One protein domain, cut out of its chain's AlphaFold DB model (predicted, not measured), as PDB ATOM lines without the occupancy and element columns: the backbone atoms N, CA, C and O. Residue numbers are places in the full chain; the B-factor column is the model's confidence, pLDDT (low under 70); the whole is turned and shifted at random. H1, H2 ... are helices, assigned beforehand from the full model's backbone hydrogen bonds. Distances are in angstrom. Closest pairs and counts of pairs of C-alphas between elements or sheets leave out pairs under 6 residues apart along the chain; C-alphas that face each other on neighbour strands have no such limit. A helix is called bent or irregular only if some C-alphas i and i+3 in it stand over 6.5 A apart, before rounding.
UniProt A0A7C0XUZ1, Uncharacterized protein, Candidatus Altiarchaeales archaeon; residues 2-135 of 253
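Overview. This is residues 2 to 135 of the 253 residues of an uncharacterized protein of Candidatus Altiarchaeales archaeon (UniProt A0A7C0XUZ1). This is a compact cluster of five helices: H3, H4 and H5 run nearly side by side, their centres making a triangle, and the hairpin of H1 and H2 packs slantwise on the side made by H3 and H4, away from H5. H5 is the longest helix, and two long stretches without a named element, residues 23 to 41 and 92 to 107, loop round the outside. The printed part has 134 residues with five named helices, H1 to H5 in order, and no named strand; the class is all helix. The radius of gyration of the C-alphas is 14.9 A, and the C-alphas span 40 by 36 by 33 A.

Arrangement. H1, residues 10 to 22, and H2, residues 42 to 54, form a helical hairpin; they touch, closest at the C-alphas of Ile 17 and Ile 50, 6.1 A apart, and run opposite ways at a shallow tilt of 32 degrees, only just short of steep. H3, residues 60 to 73, touches H1, closest at the C-alphas of Glu 18 and Gly 70, 4.3 A apart, the same way at a steep tilt of 38 degrees. H4, residues 77 to 91, touches H2 with residues 79 to 83 alone, closest at the C-alphas of Gly 83 and Gly 47, 6.5 A apart, at a steep tilt of 54 degrees. H1 and H4 touch only at their ends, closest at the C-alphas of Phe 21 and Met 79, 6.2 A apart. H5, residues 108 to 127, forms a helical hairpin with H4, opposite ways at a shallow tilt of 22 degrees, with the closest C-alphas, Met 80 and Val 118, 6.9 A apart. H5 touches H3 with residues 110 to 118 alone, the same way at a shallow tilt of 5 degrees, closest at the C-alphas of Asp 110 and Phe 64, 6.5 A apart. H5 is apart from H1 and H2. In H2, H3 and H5 every O i to N i+4 pair is within hydrogen-bond range; in H1 it is 7 of 9 and in H4 9 of 11.

Along the chain. H1 begins at C-alpha 10 (-8.418, -12.863, -51.241) and is irregular, with C-alphas 11 and 14 7.0 A apart. H3 measures 20.1 A from first to last C-alpha, and H4 21.9 A. H5 measures 28.8 A and ends at C-alpha 127 (23.050, 6.512, -56.370).

Size, cuts and confidence. The C-alphas of Glu 2 and Lys 127, 41.6 A apart, are the two farthest apart. The printed part has no cut. The links H1 to H2 and H4 to H5 are long. The mean pLDDT of the printed part is 92.3; residues 34 to 39 are under 70.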
ATOM      1  N   GLU A   2     -17.886   4.030 -54.639       71.94
ATOM      2  CA  GLU A   2     -18.342   2.711 -54.166       71.94
ATOM      3  C   GLU A   2     -17.131   1.864 -53.747       71.94
ATOM      4  O   GLU A   2     -16.047   2.010 -54.316       71.94
ATOM      5  N   ASP A   3     -17.299   1.007 -52.740       81.12
ATOM      6  CA  ASP A   3     -16.252   0.083 -52.312       81.12
ATOM      7  C   ASP A   3     -16.394  -1.263 -53.031       81.12
ATOM      8  O   ASP A   3     -17.190  -2.125 -52.658       81.12
ATOM      9  N   TYR A   4     -15.598  -1.438 -54.083       86.50
ATOM     10  CA  TYR A   4     -15.511  -2.690 -54.829       86.50
ATOM     11  C   TYR A   4     -14.516  -3.693 -54.226       86.50
ATOM     12  O   TYR A   4     -14.454  -4.829 -54.695       86.50
ATOM     13  N   THR A   5     -13.760  -3.331 -53.182       90.12
ATOM     14  CA  THR A   5     -12.730  -4.217 -52.616       90.12
ATOM     15  C   THR A   5     -13.255  -5.538 -52.027       90.12
ATOM     16  O   THR A   5     -12.507  -6.516 -52.097       90.12
ATOM     17  N   PRO A   6     -14.516  -5.673 -51.552       92.75
ATOM     18  CA  PRO A   6     -15.086  -6.974 -51.186       92.75
ATOM     19  C   PRO A   6     -15.298  -7.927 -52.373       92.75
ATOM     20  O   PRO A   6     -15.390  -9.133 -52.163       92.75
ATOM     21  N   LYS A   7     -15.366  -7.413 -53.614       94.06
ATOM     22  CA  LYS A   7     -15.567  -8.210 -54.843       94.06
ATOM     23  C   LYS A   7     -14.262  -8.861 -55.348       94.06
ATOM     24  O   LYS A   7     -14.303  -9.670 -56.267       94.06
ATOM     25  N   ILE A   8     -13.111  -8.514 -54.760       94.44
ATOM     26  CA  ILE A   8     -11.781  -9.024 -55.134       94.44
ATOM     27  C   ILE A   8     -11.503 -10.358 -54.399       94.44
ATOM     28  O   ILE A   8     -11.660 -10.399 -53.175       94.44
ATOM     29  N   PRO A   9     -11.070 -11.441 -55.073       96.19
ATOM     30  CA  PRO A   9     -10.625 -12.677 -54.414       96.19
ATOM     31  C   PRO A   9      -9.457 -12.439 -53.436       96.19
ATOM     32  O   PRO A   9      -8.618 -11.572 -53.666       96.19
ATOM     33  N   GLN A  10      -9.406 -13.150 -52.303       94.38
ATOM     34  CA  GLN A  10      -8.418 -12.863 -51.241       94.38
ATOM     35  C   GLN A  10      -6.983 -13.278 -51.618       94.38
ATOM     36  O   GLN A  10      -6.012 -12.690 -51.151       94.38
ATOM     37  N   ASP A  11      -6.864 -14.261 -52.496       95.31
ATOM     38  CA  ASP A  11      -5.661 -14.706 -53.193       95.31
ATOM     39  C   ASP A  11      -5.136 -13.683 -54.218       95.31
ATOM     40  O   ASP A  11      -3.932 -13.623 -54.448       95.31
ATOM     41  N   HIS A  12      -5.992 -12.807 -54.757       97.38
ATOM     42  CA  HIS A  12      -5.578 -11.706 -55.640       97.38
ATOM     43  C   HIS A  12      -5.081 -10.456 -54.884       97.38
ATOM     44  O   HIS A  12      -4.642  -9.495 -55.515       97.38
ATOM     45  N   ILE A  13      -5.145 -10.417 -53.548       97.31
ATOM     46  CA  ILE A  13      -4.738  -9.228 -52.781       97.31
ATOM     47  C   ILE A  13      -3.229  -8.931 -52.863       97.31
ATOM     48  O   ILE A  13      -2.909  -7.762 -53.098       97.31
ATOM     49  N   PRO A  14      -2.306  -9.904 -52.695       97.88
ATOM     50  CA  PRO A  14      -0.870  -9.623 -52.704       97.88
ATOM     51  C   PRO A  14      -0.425  -8.967 -54.010       97.88
ATOM     52  O   PRO A  14       0.074  -7.849 -53.975       97.88
ATOM     53  N   ILE A  15      -0.759  -9.570 -55.158       97.94
ATOM     54  CA  ILE A  15      -0.364  -9.065 -56.482       97.94
ATOM     55  C   ILE A  15      -0.888  -7.646 -56.773       97.94
ATOM     56  O   ILE A  15      -0.198  -6.858 -57.414       97.94
ATOM     57  N   ILE A  16      -2.069  -7.269 -56.265       97.75
ATOM     58  CA  ILE A  16      -2.600  -5.898 -56.402       97.75
ATOM     59  C   ILE A  16      -1.792  -4.904 -55.554       97.75
ATOM     60  O   ILE A  16      -1.478  -3.809 -56.018       97.75
ATOM     61  N   ILE A  17      -1.453  -5.274 -54.316       98.06
ATOM     62  CA  ILE A  17      -0.674  -4.422 -53.407       98.06
ATOM     63  C   ILE A  17       0.775  -4.291 -53.903       98.06
ATOM     64  O   ILE A  17       1.303  -3.184 -53.947       98.06
ATOM     65  N   GLU A  18       1.377  -5.392 -54.345       98.06
ATOM     66  CA  GLU A  18       2.700  -5.444 -54.976       98.06
ATOM     67  C   GLU A  18       2.740  -4.575 -56.240       98.06
ATOM     68  O   GLU A  18       3.625  -3.734 -56.363       98.06
ATOM     69  N   THR A  19       1.726  -4.651 -57.113       98.06
ATOM     70  CA  THR A  19       1.616  -3.778 -58.303       98.06
ATOM     71  C   THR A  19       1.601  -2.289 -57.930       98.06
ATOM     72  O   THR A  19       2.266  -1.486 -58.585       98.06
ATOM     73  N   PHE A  20       0.897  -1.889 -56.863       98.06
ATOM     74  CA  PHE A  20       0.899  -0.490 -56.409       98.06
ATOM     75  C   PHE A  20       2.235  -0.037 -55.797       98.06
ATOM     76  O   PHE A  20       2.523   1.158 -55.828       98.06
ATOM     77  N   PHE A  21       3.060  -0.947 -55.270       98.31
ATOM     78  CA  PHE A  21       4.429  -0.627 -54.839       98.31
ATOM     79  C   PHE A  21       5.481  -0.829 -55.939       98.31
ATOM     80  O   PHE A  21       6.605  -0.353 -55.798       98.31
ATOM     81  N   ASP A  22       5.119  -1.441 -57.064       98.12
ATOM     82  CA  ASP A  22       5.949  -1.512 -58.262       98.12
ATOM     83  C   ASP A  22       5.787  -0.263 -59.145       98.12
ATOM     84  O   ASP A  22       6.725   0.523 -59.260       98.12
ATOM     85  N   ILE A  23       4.588  -0.025 -59.692       97.19
ATOM     86  CA  ILE A  23       4.319   1.055 -60.669       97.19
ATOM     87  C   ILE A  23       3.567   2.265 -60.095       97.19
ATOM     88  O   ILE A  23       3.265   3.204 -60.826       97.19
ATOM     89  N   GLY A  24       3.229   2.280 -58.802       96.19
ATOM     90  CA  GLY A  24       2.378   3.328 -58.223       96.19
ATOM     91  C   GLY A  24       2.916   4.756 -58.373       96.19
ATOM     92  O   GLY A  24       2.123   5.685 -58.493       96.19
ATOM     93  N   ASP A  25       4.234   4.943 -58.447       95.94
ATOM     94  CA  ASP A  25       4.838   6.260 -58.686       95.94
ATOM     95  C   ASP A  25       4.586   6.766 -60.118       95.94
ATOM     96  O   ASP A  25       4.388   7.963 -60.316       95.94
ATOM     97  N   GLU A  26       4.494   5.863 -61.101       95.06
ATOM     98  CA  GLU A  26       4.131   6.173 -62.494       95.06
ATOM     99  C   GLU A  26       2.641   6.560 -62.624       95.06
ATOM    100  O   GLU A  26       2.247   7.245 -63.565       95.06
ATOM    101  N   LEU A  27       1.804   6.158 -61.657       94.00
ATOM    102  CA  LEU A  27       0.370   6.466 -61.610       94.00
ATOM    103  C   LEU A  27       0.049   7.810 -60.924       94.00
ATOM    104  O   LEU A  27      -1.113   8.228 -60.917       94.00
ATOM    105  N   ILE A  28       1.040   8.503 -60.347       90.50
ATOM    106  CA  ILE A  28       0.868   9.833 -59.736       90.50
ATOM    107  C   ILE A  28       1.039  10.905 -60.824       90.50
ATOM    108  O   ILE A  28       2.102  11.507 -60.970       90.50
ATOM    109  N   ILE A  29      -0.029  11.128 -61.597       86.06
ATOM    110  CA  ILE A  29      -0.060  12.080 -62.720       86.06
ATOM    111  C   ILE A  29      -0.914  13.329 -62.402       86.06
ATOM    112  O   ILE A  29      -1.973  13.185 -61.778       86.06
ATOM    113  N   PRO A  30      -0.513  14.548 -62.828       78.19
ATOM    114  CA  PRO A  30      -1.261  15.787 -62.564       78.19
ATOM    115  C   PRO A  30      -2.691  15.803 -63.121       78.19
ATOM    116  O   PRO A  30      -3.569  16.466 -62.572       78.19
ATOM    117  N   GLU A  31      -2.956  15.059 -64.195       79.81
ATOM    118  CA  GLU A  31      -4.273  14.944 -64.830       79.81
ATOM    119  C   GLU A  31      -5.323  14.340 -63.882       79.81
ATOM    120  O   GLU A  31      -6.505  14.683 -63.970       79.81
ATOM    121  N   ASP A  32      -4.885  13.478 -62.959       79.88
ATOM    122  CA  ASP A  32      -5.729  12.826 -61.956       79.88
ATOM    123  C   ASP A  32      -5.821  13.599 -60.626       79.88
ATOM    124  O   ASP A  32      -6.642  13.253 -59.764       79.88
ATOM    125  N   GLU A  33      -5.073  14.700 -60.469       70.75
ATOM    126  CA  GLU A  33      -5.337  15.728 -59.451       70.75
ATOM    127  C   GLU A  33      -6.568  16.563 -59.858       70.75
ATOM    128  O   GLU A  33      -6.508  17.744 -60.205       70.75
ATOM    129  N   GLY A  34      -7.733  15.907 -59.840       61.12
ATOM    130  CA  GLY A  34      -9.004  16.472 -60.292       61.12
ATOM    131  C   GLY A  34      -9.364  17.810 -59.626       61.12
ATOM    132  O   GLY A  34      -8.983  18.120 -58.497       61.12
ATOM    133  N   LYS A  35     -10.134  18.629 -60.338       52.12
ATOM    134  CA  LYS A  35     -10.240  20.070 -60.067       52.12
ATOM    135  C   LYS A  35     -11.322  20.400 -59.024       52.12
ATOM    136  O   LYS A  35     -12.418  20.824 -59.383       52.12
ATOM    137  N   GLY A  36     -11.019  20.232 -57.731       54.59
ATOM    138  CA  GLY A  36     -11.871  20.724 -56.632       54.59
ATOM    139  C   GLY A  36     -11.562  20.165 -55.235       54.59
ATOM    140  O   GLY A  36     -10.837  19.187 -55.090       54.59
ATOM    141  N   PHE A  37     -12.176  20.757 -54.199       43.97
ATOM    142  CA  PHE A  37     -11.971  20.436 -52.767       43.97
ATOM    143  C   PHE A  37     -12.198  18.967 -52.359       43.97
ATOM    144  O   PHE A  37     -11.716  18.551 -51.312       43.97
ATOM    145  N   PHE A  38     -12.943  18.192 -53.153       51.12
ATOM    146  CA  PHE A  38     -13.245  16.776 -52.894       51.12
ATOM    147  C   PHE A  38     -12.545  15.819 -53.866       51.12
ATOM    148  O   PHE A  38     -12.925  14.650 -53.964       51.12
ATOM    149  N   SER A  39     -11.555  16.316 -54.606       62.66
ATOM    150  CA  SER A  39     -10.714  15.480 -55.451       62.66
ATOM    151  C   SER A  39      -9.688  14.705 -54.632       62.66
ATOM    152  O   SER A  39      -9.227  15.156 -53.584       62.66
ATOM    153  N   TRP A  40      -9.317  13.539 -55.147       72.19
ATOM    154  CA  TRP A  40      -8.326  12.648 -54.564       72.19
ATOM    155  C   TRP A  40      -7.369  12.233 -55.676       72.19
ATOM    156  O   TRP A  40      -7.814  11.636 -56.661       72.19
ATOM    157  N   GLY A  41      -6.078  12.534 -55.522       85.56
ATOM    158  CA  GLY A  41      -5.031  12.023 -56.408       85.56
ATOM    159  C   GLY A  41      -4.921  10.497 -56.334       85.56
ATOM    160  O   GLY A  41      -5.432   9.859 -55.401       85.56
ATOM    161  N   ASN A  42      -4.278   9.891 -57.333       90.50
ATOM    162  CA  ASN A  42      -4.142   8.433 -57.413       90.50
ATOM    163  C   ASN A  42      -3.386   7.838 -56.216       90.50
ATOM    164  O   ASN A  42      -3.722   6.740 -55.780       90.50
ATOM    165  N   ASP A  43      -2.468   8.589 -55.610       89.94
ATOM    166  CA  ASP A  43      -1.800   8.246 -54.353       89.94
ATOM    167  C   ASP A  43      -2.792   7.941 -53.212       89.94
ATOM    168  O   ASP A  43      -2.657   6.934 -52.513       89.94
ATOM    169  N   ILE A  44      -3.833   8.768 -53.047       89.50
ATOM    170  CA  ILE A  44      -4.830   8.590 -51.984       89.50
ATOM    171  C   ILE A  44      -5.830   7.489 -52.363       89.50
ATOM    172  O   ILE A  44      -6.277   6.736 -51.491       89.50
ATOM    173  N   ARG A  45      -6.146   7.337 -53.659       91.62
ATOM    174  CA  ARG A  45      -6.978   6.228 -54.168       91.62
ATOM    175  C   ARG A  45      -6.299   4.877 -53.904       91.62
ATOM    176  O   ARG A  45      -6.903   4.017 -53.263       91.62
ATOM    177  N   MET A  46      -5.038   4.718 -54.312       94.81
ATOM    178  CA  MET A  46      -4.235   3.510 -54.082       94.81
ATOM    179  C   MET A  46      -4.028   3.247 -52.588       94.81
ATOM    180  O   MET A  46      -4.328   2.149 -52.119       94.81
ATOM    181  N   GLY A  47      -3.618   4.255 -51.808       94.31
ATOM    182  CA  GLY A  47      -3.438   4.123 -50.357       94.31
ATOM    183  C   GLY A  47      -4.710   3.669 -49.627       94.31
ATOM    184  O   GLY A  47      -4.646   2.830 -48.724       94.31
ATOM    185  N   ARG A  48      -5.887   4.145 -50.062       92.56
ATOM    186  CA  ARG A  48      -7.186   3.671 -49.559       92.56
ATOM    187  C   ARG A  48      -7.454   2.211 -49.934       92.56
ATOM    188  O   ARG A  48      -7.934   1.468 -49.080       92.56
ATOM    189  N   ILE A  49      -7.166   1.799 -51.170       95.44
ATOM    190  CA  ILE A  49      -7.361   0.409 -51.619       95.44
ATOM    191  C   ILE A  49      -6.439  -0.538 -50.838       95.44
ATOM    192  O   ILE A  49      -6.925  -1.530 -50.300       95.44
ATOM    193  N   ILE A  50      -5.155  -0.201 -50.684       96.44
ATOM    194  CA  ILE A  50      -4.188  -0.973 -49.883       96.44
ATOM    195  C   ILE A  50      -4.707  -1.158 -48.447       96.44
ATOM    196  O   ILE A  50      -4.781  -2.285 -47.954       96.44
ATOM    197  N   TRP A  51      -5.154  -0.080 -47.791       95.12
ATOM    198  CA  TRP A  51      -5.722  -0.138 -46.437       95.12
ATOM    199  C   TRP A  51      -6.987  -1.013 -46.342       95.12
ATOM    200  O   TRP A  51      -7.124  -1.791 -45.394       95.12
ATOM    201  N   LEU A  52      -7.896  -0.926 -47.320       94.94
ATOM    202  CA  LEU A  52      -9.108  -1.756 -47.377       94.94
ATOM    203  C   LEU A  52      -8.780  -3.245 -47.558       94.94
ATOM    204  O   LEU A  52      -9.357  -4.089 -46.872       94.94
ATOM    205  N   LEU A  53      -7.842  -3.569 -48.452       96.69
ATOM    206  CA  LEU A  53      -7.467  -4.950 -48.749       96.69
ATOM    207  C   LEU A  53      -6.708  -5.611 -47.588       96.69
ATOM    208  O   LEU A  53      -7.041  -6.735 -47.215       96.69
ATOM    209  N   LEU A  54      -5.763  -4.913 -46.947       96.31
ATOM    210  CA  LEU A  54      -5.023  -5.447 -45.792       96.31
ATOM    211  C   LEU A  54      -5.933  -5.775 -44.597       96.31
ATOM    212  O   LEU A  54      -5.703  -6.770 -43.907       96.31
ATOM    213  N   ARG A  55      -7.010  -5.003 -44.378       93.75
ATOM    214  CA  ARG A  55      -8.001  -5.266 -43.310       93.75
ATOM    215  C   ARG A  55      -8.788  -6.567 -43.487       93.75
ATOM    216  O   ARG A  55      -9.477  -6.972 -42.555       93.75
ATOM    217  N   ARG A  56      -8.686  -7.240 -44.640       94.88
ATOM    218  CA  ARG A  56      -9.319  -8.548 -44.888       94.88
ATOM    219  C   ARG A  56      -8.519  -9.729 -44.324       94.88
ATOM    220  O   ARG A  56      -9.051 -10.834 -44.251       94.88
ATOM    221  N   TYR A  57      -7.276  -9.511 -43.891       94.56
ATOM    222  CA  TYR A  57      -6.518 -10.481 -43.101       94.56
ATOM    223  C   TYR A  57      -6.669 -10.162 -41.613       94.56
ATOM    224  O   TYR A  57      -6.405  -9.037 -41.186       94.56
ATOM    225  N   ASN A  58      -7.071 -11.152 -40.812       92.12
ATOM    226  CA  ASN A  58      -7.137 -11.021 -39.351       92.12
ATOM    227  C   ASN A  58      -5.744 -11.055 -38.705       92.12
ATOM    228  O   ASN A  58      -5.520 -10.391 -37.698       92.12
ATOM    229  N   ASP A  59      -4.822 -11.811 -39.301       94.25
ATOM    230  CA  ASP A  59      -3.424 -11.917 -38.891       94.25
ATOM    231  C   ASP A  59      -2.616 -10.682 -39.333       94.25
ATOM    232  O   ASP A  59      -2.707 -10.268 -40.492       94.25
ATOM    233  N   LYS A  60      -1.825 -10.108 -38.415       94.75
ATOM    234  CA  LYS A  60      -0.893  -9.008 -38.708       94.75
ATOM    235  C   LYS A  60       0.323  -9.495 -39.486       94.75
ATOM    236  O   LYS A  60       0.691  -8.841 -40.458       94.75
ATOM    237  N   ASN A  61       0.866 -10.666 -39.149       96.50
ATOM    238  CA  ASN A  61       2.061 -11.207 -39.795       96.50
ATOM    239  C   ASN A  61       1.806 -11.371 -41.299       96.50
ATOM    240  O   ASN A  61       2.603 -10.932 -42.122       96.50
ATOM    241  N   LYS A  62       0.630 -11.884 -41.694       97.12
ATOM    242  CA  LYS A  62       0.270 -11.973 -43.115       97.12
ATOM    243  C   LYS A  62       0.108 -10.615 -43.817       97.12
ATOM    244  O   LYS A  62       0.331 -10.555 -45.024       97.12
ATOM    245  N   ARG A  63      -0.244  -9.531 -43.110       97.62
ATOM    246  CA  ARG A  63      -0.244  -8.160 -43.674       97.62
ATOM    247  C   ARG A  63       1.181  -7.636 -43.842       97.62
ATOM    248  O   ARG A  63       1.478  -7.062 -44.887       97.62
ATOM    249  N   PHE A  64       2.031  -7.855 -42.838       98.38
ATOM    250  CA  PHE A  64       3.449  -7.505 -42.868       98.38
ATOM    251  C   PHE A  64       4.157  -8.196 -44.033       98.38
ATOM    252  O   PHE A  64       4.714  -7.502 -44.870       98.38
ATOM    253  N   GLU A  65       4.028  -9.516 -44.184       98.31
ATOM    254  CA  GLU A  65       4.664 -10.275 -45.274       98.31
ATOM    255  C   GLU A  65       4.267  -9.777 -46.677       98.31
ATOM    256  O   GLU A  65       5.112  -9.692 -47.566       98.31
ATOM    257  N   ILE A  66       2.998  -9.401 -46.887       98.25
ATOM    258  CA  ILE A  66       2.532  -8.835 -48.171       98.25
ATOM    259  C   ILE A  66       3.180  -7.467 -48.434       98.25
ATOM    260  O   ILE A  66       3.614  -7.187 -49.551       98.25
ATOM    261  N   LEU A  67       3.259  -6.611 -47.412       98.50
ATOM    262  CA  LEU A  67       3.897  -5.301 -47.537       98.50
ATOM    263  C   LEU A  67       5.411  -5.406 -47.687       98.50
ATOM    264  O   LEU A  67       5.972  -4.700 -48.513       98.50
ATOM    265  N   LYS A  68       6.053  -6.309 -46.945       98.56
ATOM    266  CA  LYS A  68       7.484  -6.593 -47.015       98.56
ATOM    267  C   LYS A  68       7.871  -7.052 -48.420       98.56
ATOM    268  O   LYS A  68       8.742  -6.434 -49.021       98.56
ATOM    269  N   ASN A  69       7.157  -8.030 -48.987       98.25
ATOM    270  CA  ASN A  69       7.394  -8.489 -50.359       98.25
ATOM    271  C   ASN A  69       7.247  -7.344 -51.381       98.25
ATOM    272  O   ASN A  69       8.141  -7.124 -52.200       98.25
ATOM    273  N   GLY A  70       6.164  -6.561 -51.294       98.12
ATOM    274  CA  GLY A  70       5.953  -5.386 -52.149       98.12
ATOM    275  C   GLY A  70       6.991  -4.271 -51.955       98.12
ATOM    276  O   GLY A  70       7.324  -3.572 -52.908       98.12
ATOM    277  N   PHE A  71       7.539  -4.114 -50.747       98.38
ATOM    278  CA  PHE A  71       8.566  -3.120 -50.421       98.38
ATOM    279  C   PHE A  71       9.972  -3.563 -50.829       98.38
ATOM    280  O   PHE A  71      10.783  -2.708 -51.157       98.38
ATOM    281  N   GLU A  72      10.277  -4.861 -50.833       98.06
ATOM    282  CA  GLU A  72      11.564  -5.393 -51.298       98.06
ATOM    283  C   GLU A  72      11.628  -5.430 -52.832       98.06
ATOM    284  O   GLU A  72      12.615  -4.993 -53.430       98.06
ATOM    285  N   THR A  73      10.555  -5.894 -53.481       97.25
ATOM    286  CA  THR A  73      10.498  -6.051 -54.947       97.25
ATOM    287  C   THR A  73      10.152  -4.763 -55.696       97.25
ATOM    288  O   THR A  73      10.632  -4.565 -56.809       97.25
ATOM    289  N   GLY A  74       9.355  -3.878 -55.092       97.50
ATOM    290  CA  GLY A  74       8.797  -2.708 -55.766       97.50
ATOM    291  C   GLY A  74       9.796  -1.595 -56.108       97.50
ATOM    292  O   GLY A  74      10.948  -1.563 -55.653       97.50
ATOM    293  N   ARG A  75       9.311  -0.640 -56.910       97.19
ATOM    294  CA  ARG A  75      10.055   0.509 -57.457       97.19
ATOM    295  C   ARG A  75       9.412   1.868 -57.123       97.19
ATOM    296  O   ARG A  75      10.070   2.893 -57.295       97.19
ATOM    297  N   ALA A  76       8.178   1.888 -56.612       97.75
ATOM    298  CA  ALA A  76       7.402   3.088 -56.295       97.75
ATOM    299  C   ALA A  76       7.722   3.649 -54.892       97.75
ATOM    300  O   ALA A  76       6.966   3.480 -53.927       97.75
ATOM    301  N   ILE A  77       8.878   4.308 -54.784       97.88
ATOM    302  CA  ILE A  77       9.423   4.899 -53.551       97.88
ATOM    303  C   ILE A  77       8.419   5.833 -52.860       97.88
ATOM    304  O   ILE A  77       8.233   5.750 -51.641       97.88
ATOM    305  N   SER A  78       7.745   6.711 -53.604       95.50
ATOM    306  CA  SER A  78       6.818   7.688 -53.021       95.50
ATOM    307  C   SER A  78       5.588   7.013 -52.431       95.50
ATOM    308  O   SER A  78       5.124   7.408 -51.354       95.50
ATOM    309  N   MET A  79       5.079   5.977 -53.099       97.19
ATOM    310  CA  MET A  79       3.989   5.153 -52.581       97.19
ATOM    311  C   MET A  79       4.395   4.367 -51.333       97.19
ATOM    312  O   MET A  79       3.632   4.371 -50.363       97.19
ATOM    313  N   MET A  80       5.596   3.775 -51.289       98.31
ATOM    314  CA  MET A  80       6.109   3.101 -50.084       98.31
ATOM    315  C   MET A  80       6.212   4.072 -48.893       98.31
ATOM    316  O   MET A  80       5.648   3.811 -47.825       98.31
ATOM    317  N   VAL A  81       6.838   5.241 -49.092       97.69
ATOM    318  CA  VAL A  81       6.974   6.301 -48.072       97.69
ATOM    319  C   VAL A  81       5.606   6.780 -47.570       97.69
ATOM    320  O   VAL A  81       5.395   6.923 -46.360       97.69
ATOM    321  N   LYS A  82       4.642   7.005 -48.473       95.19
ATOM    322  CA  LYS A  82       3.289   7.456 -48.101       95.19
ATOM    323  C   LYS A  82       2.473   6.357 -47.418       95.19
ATOM    324  O   LYS A  82       1.692   6.682 -46.519       95.19
ATOM    325  N   GLY A  83       2.696   5.088 -47.763       95.44
ATOM    326  CA  GLY A  83       2.188   3.926 -47.033       95.44
ATOM    327  C   GLY A  83       2.696   3.906 -45.589       95.44
ATOM    328  O   GLY A  83       1.891   4.003 -44.662       95.44
ATOM    329  N   LEU A  84       4.020   3.906 -45.401       96.81
ATOM    330  CA  LEU A  84       4.688   3.936 -44.090       96.81
ATOM    331  C   LEU A  84       4.180   5.054 -43.181       96.81
ATOM    332  O   LEU A  84       3.732   4.789 -42.067       96.81
ATOM    333  N   ILE A  85       4.167   6.300 -43.665       95.75
ATOM    334  CA  ILE A  85       3.649   7.446 -42.899       95.75
ATOM    335  C   ILE A  85       2.170   7.241 -42.524       95.75
ATOM    336  O   ILE A  85       1.738   7.651 -41.445       95.75
ATOM    337  N   SER A  86       1.377   6.608 -43.391       94.31
ATOM    338  CA  SER A  86      -0.048   6.346 -43.145       94.31
ATOM    339  C   SER A  86      -0.291   5.215 -42.143       94.31
ATOM    340  O   SER A  86      -1.282   5.272 -41.412       94.31
ATOM    341  N   PHE A  87       0.610   4.234 -42.050       96.19
ATOM    342  CA  PHE A  87       0.597   3.225 -40.989       96.19
ATOM    343  C   PHE A  87       1.119   3.799 -39.664       96.19
ATOM    344  O   PHE A  87       0.453   3.664 -38.641       96.19
ATOM    345  N   TRP A  88       2.211   4.568 -39.674       96.81
ATOM    346  CA  TRP A  88       2.738   5.241 -38.480       96.81
ATOM    347  C   TRP A  88       1.745   6.219 -37.828       96.81
ATOM    348  O   TRP A  88       1.693   6.341 -36.600       96.81
ATOM    349  N   LYS A  89       0.880   6.860 -38.625       95.19
ATOM    350  CA  LYS A  89      -0.254   7.658 -38.123       95.19
ATOM    351  C   LYS A  89      -1.273   6.854 -37.312       95.19
ATOM    352  O   LYS A  89      -2.009   7.459 -36.535       95.19
ATOM    353  N   GLN A  90      -1.328   5.529 -37.461       95.25
ATOM    354  CA  GLN A  90      -2.207   4.656 -36.672       95.25
ATOM    355  C   GLN A  90      -1.691   4.469 -35.240       95.25
ATOM    356  O   GLN A  90      -2.499   4.295 -34.332       95.25
ATOM    357  N   HIS A  91      -0.379   4.601 -35.024       96.00
ATOM    358  CA  HIS A  91       0.255   4.615 -33.699       96.00
ATOM    359  C   HIS A  91       0.320   6.014 -33.065       96.00
ATOM    360  O   HIS A  91       0.601   6.140 -31.878       96.00
ATOM    361  N   GLY A  92       0.005   7.070 -33.825       93.25
ATOM    362  CA  GLY A  92      -0.015   8.466 -33.359       93.25
ATOM    363  C   GLY A  92       1.188   9.316 -33.791       93.25
ATOM    364  O   GLY A  92       1.209  10.520 -33.533       93.25
ATOM    365  N   LYS A  93       2.170   8.739 -34.499       92.44
ATOM    366  CA  LYS A  93       3.279   9.498 -35.111       92.44
ATOM    367  C   LYS A  93       2.742  10.373 -36.275       92.44
ATOM    368  O   LYS A  93       1.594  10.235 -36.702       92.44
ATOM    369  N   TYR A  94       3.528  11.333 -36.777       88.44
ATOM    370  CA  TYR A  94       3.154  12.242 -37.891       88.44
ATOM    371  C   TYR A  94       1.840  13.034 -37.730       88.44
ATOM    372  O   TYR A  94       1.088  13.201 -38.698       88.44
ATOM    373  N   ARG A  95       1.552  13.525 -36.515       88.81
ATOM    374  CA  ARG A  95       0.280  14.192 -36.150       88.81
ATOM    375  C   ARG A  95      -0.965  13.314 -36.389       88.81
ATOM    376  O   ARG A  95      -2.069  13.834 -36.546       88.81
ATOM    377  N   GLY A  96      -0.799  11.991 -36.439       86.50
ATOM    378  CA  GLY A  96      -1.907  11.041 -36.426       86.50
ATOM    379  C   GLY A  96      -2.555  10.944 -35.044       86.50
ATOM    380  O   GLY A  96      -1.951  11.276 -34.028       86.50
ATOM    381  N   THR A  97      -3.790  10.454 -34.990       90.06
ATOM    382  CA  THR A  97      -4.430  10.044 -33.732       90.06
ATOM    383  C   THR A  97      -4.271   8.537 -33.590       90.06
ATOM    384  O   THR A  97      -4.717   7.815 -34.490       90.06
ATOM    385  N   LYS A  98      -3.682   8.067 -32.476       93.06
ATOM    386  CA  LYS A  98      -3.551   6.627 -32.206       93.06
ATOM    387  C   LYS A  98      -4.921   5.948 -32.316       93.06
ATOM    388  O   LYS A  98      -5.925   6.459 -31.817       93.06
ATOM    389  N   LYS A  99      -4.964   4.847 -33.061       91.81
ATOM    390  CA  LYS A  99      -6.175   4.082 -33.368       91.81
ATOM    391  C   LYS A  99      -6.436   3.025 -32.299       91.81
ATOM    392  O   LYS A  99      -5.612   2.809 -31.417       91.81
ATOM    393  N   SER A 100      -7.601   2.381 -32.380       90.62
ATOM    394  CA  SER A 100      -7.856   1.179 -31.589       90.62
ATOM    395  C   SER A 100      -6.935   0.050 -32.058       90.62
ATOM    396  O   SER A 100      -6.619  -0.026 -33.248       90.62
ATOM    397  N   ASP A 101      -6.566  -0.870 -31.168       85.81
ATOM    398  CA  ASP A 101      -5.681  -2.000 -31.503       85.81
ATOM    399  C   ASP A 101      -6.261  -2.916 -32.603       85.81
ATOM    400  O   ASP A 101      -5.533  -3.660 -33.255       85.81
ATOM    401  N   LYS A 102      -7.580  -2.831 -32.845       83.88
ATOM    402  CA  LYS A 102      -8.304  -3.535 -33.918       83.88
ATOM    403  C   LYS A 102      -8.192  -2.849 -35.286       83.88
ATOM    404  O   LYS A 102      -8.442  -3.488 -36.306       83.88
ATOM    405  N   ASP A 103      -7.859  -1.561 -35.311       86.69
ATOM    406  CA  ASP A 103      -7.690  -0.753 -36.527       86.69
ATOM    407  C   ASP A 103      -6.217  -0.519 -36.893       86.69
ATOM    408  O   ASP A 103      -5.934  -0.089 -38.013       86.69
ATOM    409  N   ILE A 104      -5.296  -0.805 -35.967       93.44
ATOM    410  CA  ILE A 104      -3.850  -0.844 -36.198       93.44
ATOM    411  C   ILE A 104      -3.522  -2.051 -37.089       93.44
ATOM    412  O   ILE A 104      -3.817  -3.203 -36.754       93.44
ATOM    413  N   LEU A 105      -2.931  -1.788 -38.258       95.38
ATOM    414  CA  LEU A 105      -2.677  -2.831 -39.254       95.38
ATOM    415  C   LEU A 105      -1.405  -3.642 -38.997       95.38
ATOM    416  O   LEU A 105      -1.398  -4.822 -39.333       95.38
ATOM    417  N   LEU A 106      -0.382  -3.014 -38.419       96.69
ATOM    418  CA  LEU A 106       0.988  -3.508 -38.240       96.69
ATOM    419  C   LEU A 106       1.496  -3.032 -36.877       96.69
ATOM    420  O   LEU A 106       1.071  -1.963 -36.422       96.69
ATOM    421  N   ASP A 107       2.393  -3.778 -36.245       96.19
ATOM    422  CA  ASP A 107       3.025  -3.336 -34.996       96.19
ATOM    423  C   ASP A 107       4.228  -2.408 -35.253       96.19
ATOM    424  O   ASP A 107       4.540  -2.093 -36.402       96.19
ATOM    425  N   GLU A 108       4.822  -1.827 -34.204       96.69
ATOM    426  CA  GLU A 108       5.879  -0.814 -34.394       96.69
ATOM    427  C   GLU A 108       7.162  -1.452 -34.970       96.69
ATOM    428  O   GLU A 108       7.716  -0.922 -35.929       96.69
ATOM    429  N   ASP A 109       7.534  -2.649 -34.508       97.75
ATOM    430  CA  ASP A 109       8.665  -3.461 -34.989       97.75
ATOM    431  C   ASP A 109       8.556  -3.815 -36.496       97.75
ATOM    432  O   ASP A 109       9.539  -3.743 -37.245       97.75
ATOM    433  N   ASP A 110       7.341  -4.143 -36.967       98.06
ATOM    434  CA  ASP A 110       7.032  -4.365 -38.393       98.06
ATOM    435  C   ASP A 110       7.357  -3.104 -39.212       98.06
ATOM    436  O   ASP A 110       7.931  -3.164 -40.301       98.06
ATOM    437  N   LEU A 111       6.959  -1.940 -38.693       97.88
ATOM    438  CA  LEU A 111       7.103  -0.656 -39.372       97.88
ATOM    439  C   LEU A 111       8.549  -0.164 -39.381       97.88
ATOM    440  O   LEU A 111       8.973   0.385 -40.396       97.88
ATOM    441  N   GLU A 112       9.313  -0.401 -38.316       98.06
ATOM    442  CA  GLU A 112      10.753  -0.113 -38.274       98.06
ATOM    443  C   GLU A 112      11.519  -1.006 -39.267       98.06
ATOM    444  O   GLU A 112      12.379  -0.521 -40.008       98.06
ATOM    445  N   THR A 113      11.118  -2.275 -39.406       98.50
ATOM    446  CA  THR A 113      11.655  -3.177 -40.442       98.50
ATOM    447  C   THR A 113      11.347  -2.667 -41.859       98.50
ATOM    448  O   THR A 113      12.233  -2.624 -42.717       98.50
ATOM    449  N   LEU A 114      10.111  -2.215 -42.113       98.62
ATOM    450  CA  LEU A 114       9.724  -1.625 -43.401       98.62
ATOM    451  C   LEU A 114      10.407  -0.266 -43.668       98.62
ATOM    452  O   LEU A 114      10.685   0.043 -44.828       98.62
ATOM    453  N   GLN A 115      10.717   0.534 -42.637       98.19
ATOM    454  CA  GLN A 115      11.503   1.770 -42.787       98.19
ATOM    455  C   GLN A 115      12.917   1.490 -43.292       98.19
ATOM    456  O   GLN A 115      13.373   2.210 -44.177       98.19
ATOM    457  N   GLY A 116      13.589   0.454 -42.773       98.31
ATOM    458  CA  GLY A 116      14.928   0.065 -43.227       98.31
ATOM    459  C   GLY A 116      14.963  -0.245 -44.726       98.31
ATOM    460  O   GLY A 116      15.739   0.358 -45.464       98.31
ATOM    461  N   ILE A 117      14.038  -1.093 -45.192       98.50
ATOM    462  CA  ILE A 117      13.911  -1.477 -46.611       98.50
ATOM    463  C   ILE A 117      13.697  -0.244 -47.510       98.50
ATOM    464  O   ILE A 117      14.333  -0.107 -48.558       98.50
ATOM    465  N   VAL A 118      12.828   0.685 -47.096       98.38
ATOM    466  CA  VAL A 118      12.533   1.901 -47.875       98.38
ATOM    467  C   VAL A 118      13.687   2.902 -47.832       98.38
ATOM    468  O   VAL A 118      13.966   3.540 -48.846       98.38
ATOM    469  N   LEU A 119      14.395   3.020 -46.707       98.31
ATOM    470  CA  LEU A 119      15.595   3.847 -46.599       98.31
ATOM    471  C   LEU A 119      16.699   3.344 -47.541       98.31
ATOM    472  O   LEU A 119      17.275   4.147 -48.277       98.31
ATOM    473  N   ASP A 120      16.966   2.038 -47.570       98.06
ATOM    474  CA  ASP A 120      17.977   1.466 -48.464       98.06
ATOM    475  C   ASP A 120      17.598   1.642 -49.942       98.06
ATOM    476  O   ASP A 120      18.450   2.058 -50.734       98.06
ATOM    477  N   LYS A 121      16.318   1.471 -50.308       98.00
ATOM    478  CA  LYS A 121      15.834   1.800 -51.662       98.00
ATOM    479  C   LYS A 121      15.961   3.287 -52.007       98.00
ATOM    480  O   LYS A 121      16.319   3.609 -53.137       98.00
ATOM    481  N   ILE A 122      15.730   4.211 -51.068       98.19
ATOM    482  CA  ILE A 122      15.994   5.645 -51.302       98.19
ATOM    483  C   ILE A 122      17.485   5.860 -51.605       98.19
ATOM    484  O   ILE A 122      17.811   6.538 -52.579       98.19
ATOM    485  N   LYS A 123      18.394   5.239 -50.837       97.50
ATOM    486  CA  LYS A 123      19.848   5.333 -51.065       97.50
ATOM    487  C   LYS A 123      20.298   4.679 -52.378       97.50
ATOM    488  O   LYS A 123      21.260   5.148 -52.980       97.50
ATOM    489  N   GLU A 124      19.650   3.602 -52.815       97.00
ATOM    490  CA  GLU A 124      19.865   2.948 -54.115       97.00
ATOM    491  C   GLU A 124      19.456   3.882 -55.266       97.00
ATOM    492  O   GLU A 124      20.293   4.297 -56.068       97.00
ATOM    493  N   VAL A 125      18.197   4.326 -55.267       96.38
ATOM    494  CA  VAL A 125      17.612   5.224 -56.279       96.38
ATOM    495  C   VAL A 125      18.313   6.598 -56.313       96.38
ATOM    496  O   VAL A 125      18.360   7.243 -57.364       96.38
ATOM    497  N   ALA A 126      18.918   7.031 -55.201       96.56
ATOM    498  CA  ALA A 126      19.781   8.213 -55.125       96.56
ATOM    499  C   ALA A 126      21.146   8.031 -55.816       96.56
ATOM    500  O   ALA A 126      21.628   8.974 -56.446       96.56
ATOM    501  N   LYS A 127      21.770   6.846 -55.708       95.50
ATOM    502  CA  LYS A 127      23.050   6.512 -56.370       95.50
ATOM    503  C   LYS A 127      22.883   6.329 -57.876       95.50
ATOM    504  O   LYS A 127      23.776   6.687 -58.632       95.50
ATOM    505  N   GLU A 128      21.734   5.805 -58.296       94.12
ATOM    506  CA  GLU A 128      21.356   5.657 -59.707       94.12
ATOM    507  C   GLU A 128      20.859   6.963 -60.355       94.12
ATOM    508  O   GLU A 128      20.398   6.939 -61.493       94.12
ATOM    509  N   ASP A 129      20.913   8.095 -59.642       92.75
ATOM    510  CA  ASP A 129      20.494   9.424 -60.122       92.75
ATOM    511  C   ASP A 129      18.991   9.546 -60.473       92.75
ATOM    512  O   ASP A 129      18.521  10.570 -60.968       92.75
ATOM    513  N   ARG A 130      18.193   8.516 -60.158       94.38
ATOM    514  CA  ARG A 130      16.754   8.450 -60.460       94.38
ATOM    515  C   ARG A 130      15.885   9.212 -59.454       94.38
ATOM    516  O   ARG A 130      14.788   9.635 -59.820       94.38
ATOM    517  N   LEU A 131      16.366   9.425 -58.223       96.38
ATOM    518  CA  LEU A 131      15.584   9.996 -57.109       96.38
ATOM    519  C   LEU A 131      15.002  11.389 -57.404       96.38
ATOM    520  O   LEU A 131      13.929  11.721 -56.913       96.38
ATOM    521  N   LEU A 132      15.659  12.196 -58.240       95.06
ATOM    522  CA  LEU A 132      15.170  13.530 -58.608       95.06
ATOM    523  C   LEU A 132      13.812  13.492 -59.340       95.06
ATOM    524  O   LEU A 132      13.024  14.436 -59.252       95.06
ATOM    525  N   ASN A 133      13.514  12.390 -60.033       91.31
ATOM    526  CA  ASN A 133      12.276  12.223 -60.792       91.31
ATOM    527  C   ASN A 133      11.098  11.761 -59.918       91.31
ATOM    528  O   ASN A 133       9.947  12.059 -60.248       91.31
ATOM    529  N   THR A 134      11.379  11.100 -58.792       92.50
ATOM    530  CA  THR A 134      10.413  10.513 -57.852       92.50
ATOM    531  C   THR A 134       9.308  11.509 -57.429       92.50
ATOM    532  O   THR A 134       9.611  12.654 -57.068       92.50
ATOM    533  N   PRO A 135       8.012  11.124 -57.467       91.31
ATOM    534  CA  PRO A 135       6.910  11.966 -56.995       91.31
ATOM    535  C   PRO A 135       7.069  12.399 -55.533       91.31
ATOM    536  O   PRO A 135       7.672  11.701 -54.720       91.31
TER     537      PRO A 135